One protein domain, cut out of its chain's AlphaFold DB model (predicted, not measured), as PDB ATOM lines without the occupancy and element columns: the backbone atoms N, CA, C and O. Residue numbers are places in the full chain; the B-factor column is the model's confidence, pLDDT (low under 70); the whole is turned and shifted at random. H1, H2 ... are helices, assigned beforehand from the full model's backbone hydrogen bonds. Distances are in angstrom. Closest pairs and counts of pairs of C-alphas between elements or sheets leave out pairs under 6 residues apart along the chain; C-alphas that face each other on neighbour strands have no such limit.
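AT A GLANCE: This is residues 94 to 138 of the 138 residues of the protein "DUF4065 domain-containing protein" of Methylococcaceae bacterium NSP1-2 (UniProt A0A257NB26). A short helix, H1, folds back over the first turns of one long helix, H2, as a lopsided helical hairpin, and the rest of H2 sticks out as a long arm. Residues 117 to 138 stand free, of which 117 to 134 belong to H2. The printed part has 45 residues with two named helices, H1 then H2, and no named strand; its class is all helix. It is extended, with a radius of gyration of the C-alphas of 16.5 A and spans of 52 by 15 by 8 A.

HOW THE PARTS SIT: H1, residues 94 to 100, and H2, residues 105 to 134, form a helical hairpin with a tight link of 4 residues. They touch, H2 with residues 105 to 112 alone; the closest C-alphas, those of Phe 98 and Ile 108, are 6.0 A apart. They run opposite ways at a steep tilt of 39 degrees. In H1 and H2 every O i to N i+4 pair is within hydrogen-bond range.

IN THESE COORDINATES: H1 begins at C-alpha 94 (123.536, 158.351, 83.569) and measures 9.9 A from first to last C-alpha. H2 measures 43.4 A, from C-alpha 105 (131.418, 164.653, 90.420) to C-alpha 134 (90.753, 152.327, 81.727).

THE WHOLE: The two C-alphas farthest apart, those of Asn 104 and Arg 138, the chain's last residue, are 52.4 A apart. The printed part has no cut. Its mean pLDDT is 85.5, and residues 130 to 138 are under 70.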
ATOM      1  N   PRO A  94     123.492 156.906  83.815       94.44
ATOM      2  CA  PRO A  94     123.536 158.351  83.569       94.44
ATOM      3  C   PRO A  94     124.835 159.020  84.045       94.44
ATOM      4  O   PRO A  94     125.319 159.952  83.408       94.44
ATOM      5  N   GLU A  95     125.428 158.527  85.134       95.88
ATOM      6  CA  GLU A  95     126.728 158.958  85.650       95.88
ATOM      7  C   GLU A  95     127.840 158.833  84.606       95.88
ATOM      8  O   GLU A  95     128.631 159.760  84.453       95.88
ATOM      9  N   GLU A  96     127.891 157.707  83.886       95.00
ATOM     10  CA  GLU A  96     128.922 157.434  82.879       95.00
ATOM     11  C   GLU A  96     128.769 158.372  81.682       95.00
ATOM     12  O   GLU A  96     129.757 158.929  81.212       95.00
ATOM     13  N   ILE A  97     127.528 158.650  81.267       94.19
ATOM     14  CA  ILE A  97     127.225 159.624  80.207       94.19
ATOM     15  C   ILE A  97     127.684 161.023  80.627       94.19
ATOM     16  O   ILE A  97     128.377 161.716  79.882       94.19
ATOM     17  N   PHE A  98     127.331 161.463  81.842       96.75
ATOM     18  CA  PHE A  98     127.730 162.789  82.318       96.75
ATOM     19  C   PHE A  98     129.245 162.914  82.502       96.75
ATOM     20  O   PHE A  98     129.809 163.978  82.236       96.75
ATOM     21  N   ARG A  99     129.912 161.835  82.917       96.12
ATOM     22  CA  ARG A  99     131.372 161.785  83.004       96.12
ATOM     23  C   ARG A  99     132.017 161.857  81.619       96.12
ATOM     24  O   ARG A  99     132.952 162.635  81.450       96.12
ATOM     25  N   ALA A 100     131.486 161.133  80.633       95.25
ATOM     26  CA  ALA A 100     131.966 161.144  79.250       95.25
ATOM     27  C   ALA A 100     131.908 162.546  78.617       95.25
ATOM     28  O   ALA A 100     132.831 162.948  77.915       95.25
ATOM     29  N   VAL A 101     130.884 163.346  78.943       94.62
ATOM     30  CA  VAL A 101     130.763 164.743  78.474       94.62
ATOM     31  C   VAL A 101     131.508 165.767  79.353       94.62
ATOM     32  O   VAL A 101     131.288 166.974  79.231       94.62
ATOM     33  N   GLY A 102     132.378 165.307  80.259       96.38
ATOM     34  CA  GLY A 102     133.302 166.151  81.022       96.38
ATOM     35  C   GLY A 102     132.717 166.827  82.264       96.38
ATOM     36  O   GLY A 102     133.264 167.834  82.719       96.38
ATOM     37  N   LYS A 103     131.609 166.324  82.823       97.75
ATOM     38  CA  LYS A 103     131.070 166.847  84.091       97.75
ATOM     39  C   LYS A 103     131.894 166.379  85.280       97.75
ATOM     40  O   LYS A 103     132.357 165.243  85.328       97.75
ATOM     41  N   ASN A 104     132.038 167.247  86.277       97.94
ATOM     42  CA  ASN A 104     132.678 166.870  87.533       97.94
ATOM     43  C   ASN A 104     131.697 166.155  88.476       97.94
ATOM     44  O   ASN A 104     130.482 166.283  88.358       97.94
ATOM     45  N   GLU A 105     132.217 165.462  89.487       97.56
ATOM     46  CA  GLU A 105     131.418 164.653  90.420       97.56
ATOM     47  C   GLU A 105     130.307 165.435  91.151       97.56
ATOM     48  O   GLU A 105     129.252 164.886  91.470       97.56
ATOM     49  N   SER A 106     130.502 166.731  91.416       97.81
ATOM     50  CA  SER A 106     129.462 167.571  92.027       97.81
ATOM     51  C   SER A 106     128.316 167.857  91.056       97.81
ATOM     52  O   SER A 106     127.146 167.815  91.440       97.81
ATOM     53  N   GLU A 107     128.640 168.122  89.790       97.94
ATOM     54  CA  GLU A 107     127.663 168.307  88.717       97.94
ATOM     55  C   GLU A 107     126.931 167.007  88.400       97.94
ATOM     56  O   GLU A 107     125.704 167.018  88.327       97.94
ATOM     57  N   ILE A 108     127.658 165.891  88.293       98.12
ATOM     58  CA  ILE A 108     127.095 164.562  88.030       98.12
ATOM     59  C   ILE A 108     126.026 164.240  89.073       98.12
ATOM     60  O   ILE A 108     124.885 163.970  88.707       98.12
ATOM     61  N   ARG A 109     126.330 164.368  90.373       97.75
ATOM     62  CA  ARG A 109     125.344 164.113  91.440       97.75
ATOM     63  C   ARG A 109     124.073 164.950  91.292       97.75
ATOM     64  O   ARG A 109     122.973 164.444  91.503       97.75
ATOM     65  N   LYS A 110     124.207 166.231  90.929       98.00
ATOM     66  CA  LYS A 110     123.056 167.125  90.717       98.00
ATOM     67  C   LYS A 110     122.240 166.711  89.493       98.00
ATOM     68  O   LYS A 110     121.013 166.699  89.559       98.00
ATOM     69  N   LEU A 111     122.910 166.379  88.393       97.69
ATOM     70  CA  LEU A 111     122.277 165.993  87.134       97.69
ATOM     71  C   LEU A 111     121.564 164.645  87.247       97.69
ATOM     72  O   LEU A 111     120.418 164.539  86.825       97.69
ATOM     73  N   VAL A 112     122.195 163.658  87.885       97.31
ATOM     74  CA  VAL A 112     121.590 162.353  88.176       97.31
ATOM     75  C   VAL A 112     120.356 162.523  89.046       97.31
ATOM     76  O   VAL A 112     119.295 162.027  88.687       97.31
ATOM     77  N   ARG A 113     120.447 163.297  90.137       97.31
ATOM     78  CA  ARG A 113     119.287 163.571  90.993       97.31
ATOM     79  C   ARG A 113     118.127 164.168  90.192       97.31
ATOM     80  O   ARG A 113     117.008 163.669  90.283       97.31
ATOM     81  N   LYS A 114     118.398 165.194  89.380       96.75
ATOM     82  CA  LYS A 114     117.386 165.816  88.515       96.75
ATOM     83  C   LYS A 114     116.800 164.811  87.515       96.75
ATOM     84  O   LYS A 114     115.594 164.813  87.281       96.75
ATOM     85  N   HIS A 115     117.637 163.960  86.924       95.31
ATOM     86  CA  HIS A 115     117.201 162.916  86.000       95.31
ATOM     87  C   HIS A 115     116.265 161.915  86.690       95.31
ATOM     88  O   HIS A 115     115.192 161.630  86.166       95.31
ATOM     89  N   THR A 116     116.612 161.442  87.889       94.62
ATOM     90  CA  THR A 116     115.767 160.538  88.683       94.62
ATOM     91  C   THR A 116     114.429 161.178  89.048       94.62
ATOM     92  O   THR A 116     113.391 160.541  88.880       94.62
ATOM     93  N   GLU A 117     114.428 162.438  89.492       96.00
ATOM     94  CA  GLU A 117     113.198 163.190  89.788       96.00
ATOM     95  C   GLU A 117     112.295 163.279  88.541       96.00
ATOM     96  O   GLU A 117     111.094 163.020  88.617       96.00
ATOM     97  N   GLN A 118     112.867 163.557  87.363       94.19
ATOM     98  CA  GLN A 118     112.114 163.596  86.106       94.19
ATOM     99  C   GLN A 118     111.550 162.223  85.709       94.19
ATOM    100  O   GLN A 118     110.412 162.145  85.244       94.19
ATOM    101  N   GLN A 119     112.313 161.145  85.903       92.62
ATOM    102  CA  GLN A 119     111.851 159.779  85.639       92.62
ATOM    103  C   GLN A 119     110.668 159.406  86.535       92.62
ATOM    104  O   GLN A 119     109.669 158.889  86.043       92.62
ATOM    105  N   GLN A 120     110.731 159.740  87.826       93.88
ATOM    106  CA  GLN A 120     109.628 159.516  88.765       93.88
ATOM    107  C   GLN A 120     108.367 160.280  88.346       93.88
ATOM    108  O   GLN A 120     107.275 159.713  88.319       93.88
ATOM    109  N   LEU A 121     108.510 161.552  87.963       93.44
ATOM    110  CA  LEU A 121     107.392 162.353  87.461       93.44
ATOM    111  C   LEU A 121     106.781 161.755  86.191       93.44
ATOM    112  O   LEU A 121     105.559 161.717  86.060       93.44
ATOM    113  N   ASN A 122     107.610 161.279  85.262       90.62
ATOM    114  CA  ASN A 122     107.135 160.639  84.037       90.62
ATOM    115  C   ASN A 122     106.395 159.329  84.338       90.62
ATOM    116  O   ASN A 122     105.308 159.122  83.811       90.62
ATOM    117  N   GLN A 123     106.921 158.493  85.237       91.38
ATOM    118  CA  GLN A 123     106.257 157.259  85.672       91.38
ATOM    119  C   GLN A 123     104.886 157.534  86.303       91.38
ATOM    120  O   GLN A 123     103.913 156.867  85.960       91.38
ATOM    121  N   LEU A 124     104.786 158.550  87.169       91.56
ATOM    122  CA  LEU A 124     103.512 158.964  87.766       91.56
ATOM    123  C   LEU A 124     102.521 159.470  86.714       91.56
ATOM    124  O   LEU A 124     101.349 159.105  86.759       91.56
ATOM    125  N   LYS A 125     102.974 160.282  85.750       89.12
ATOM    126  CA  LYS A 125     102.126 160.748  84.642       89.12
ATOM    127  C   LYS A 125     101.588 159.588  83.813       89.12
ATOM    128  O   LYS A 125     100.402 159.583  83.507       89.12
ATOM    129  N   THR A 126     102.432 158.614  83.474       89.94
ATOM    130  CA  THR A 126     102.016 157.431  82.713       89.94
ATOM    131  C   THR A 126     101.019 156.583  83.500       89.94
ATOM    132  O   THR A 126      99.993 156.195  82.949       89.94
ATOM    133  N   ALA A 127     101.268 156.344  84.793       86.06
ATOM    134  CA  ALA A 127     100.345 155.602  85.652       86.06
ATOM    135  C   ALA A 127      98.969 156.287  85.727       86.06
ATOM    136  O   ALA A 127      97.954 155.666  85.425       86.06
ATOM    137  N   LEU A 128      98.945 157.594  86.009       83.50
ATOM    138  CA  LEU A 128      97.707 158.374  86.064       83.50
ATOM    139  C   LEU A 128      97.002 158.442  84.700       83.50
ATOM    140  O   LEU A 128      95.782 158.331  84.634       83.50
ATOM    141  N   GLY A 129      97.744 158.608  83.600       74.31
ATOM    142  CA  GLY A 129      97.187 158.635  82.245       74.31
ATOM    143  C   GLY A 129      96.517 157.315  81.844       74.31
ATOM    144  O   GLY A 129      95.457 157.327  81.215       74.31
ATOM    145  N   ASN A 130      97.078 156.183  82.273       61.59
ATOM    146  CA  ASN A 130      96.497 154.858  82.053       61.59
ATOM    147  C   ASN A 130      95.232 154.621  82.904       61.59
ATOM    148  O   ASN A 130      94.287 153.986  82.422       61.59
ATOM    149  N   ASP A 131      95.157 155.188  84.114       58.81
ATOM    150  CA  ASP A 131      93.975 155.118  84.993       58.81
ATOM    151  C   ASP A 131      92.765 155.910  84.451       58.81
ATOM    152  O   ASP A 131      91.606 155.544  84.679       58.81
ATOM    153  N   PHE A 132      92.994 156.983  83.683       52.62
ATOM    154  CA  PHE A 132      91.910 157.726  83.023       52.62
ATOM    155  C   PHE A 132      91.378 157.016  81.771       52.62
ATOM    156  O   PHE A 132      90.189 157.129  81.466       52.62
ATOM    157  N   ASN A 133      92.227 156.265  81.063       51.03
ATOM    158  CA  ASN A 133      91.831 155.540  79.854       51.03
ATOM    159  C   ASN A 133      91.115 154.211  80.166       51.03
ATOM    160  O   ASN A 133      90.199 153.819  79.449       51.03
ATOM    161  N   THR A 134      91.453 153.548  81.277       52.06
ATOM    162  CA  THR A 134      90.753 152.327  81.727       52.06
ATOM    163  C   THR A 134      89.360 152.600  82.305       52.06
ATOM    164  O   THR A 134      88.485 151.741  82.205       52.06
ATOM    165  N   ASN A 135      89.100 153.805  82.827       48.06
ATOM    166  CA  ASN A 135      87.783 154.198  83.349       48.06
ATOM    167  C   ASN A 135      86.800 154.739  82.290       48.06
ATOM    168  O   ASN A 135      85.649 155.005  82.624       48.06
ATOM    169  N   ARG A 136      87.214 154.898  81.021       46.81
ATOM    170  CA  ARG A 136      86.322 155.265  79.899       46.81
ATOM    171  C   ARG A 136      85.813 154.080  79.074       46.81
ATOM    172  O   ARG A 136      84.943 154.277  78.232       46.81
ATOM    173  N   SER A 137      86.321 152.874  79.323       47.38
ATOM    174  CA  SER A 137      85.952 151.649  78.594       47.38
ATOM    175  C   SER A 137      85.050 150.707  79.406       47.38
ATOM    176  O   SER A 137      85.024 149.505  79.140       47.38
ATOM    177  N   ARG A 138      84.333 151.226  80.410       40.69
ATOM    178  CA  ARG A 138      83.312 150.500  81.178       40.69
ATOM    179  C   ARG A 138      81.962 151.188  81.091       40.69
ATOM    180  O   ARG A 138      81.951 152.436  81.127       40.69
TER     181      ARG A 138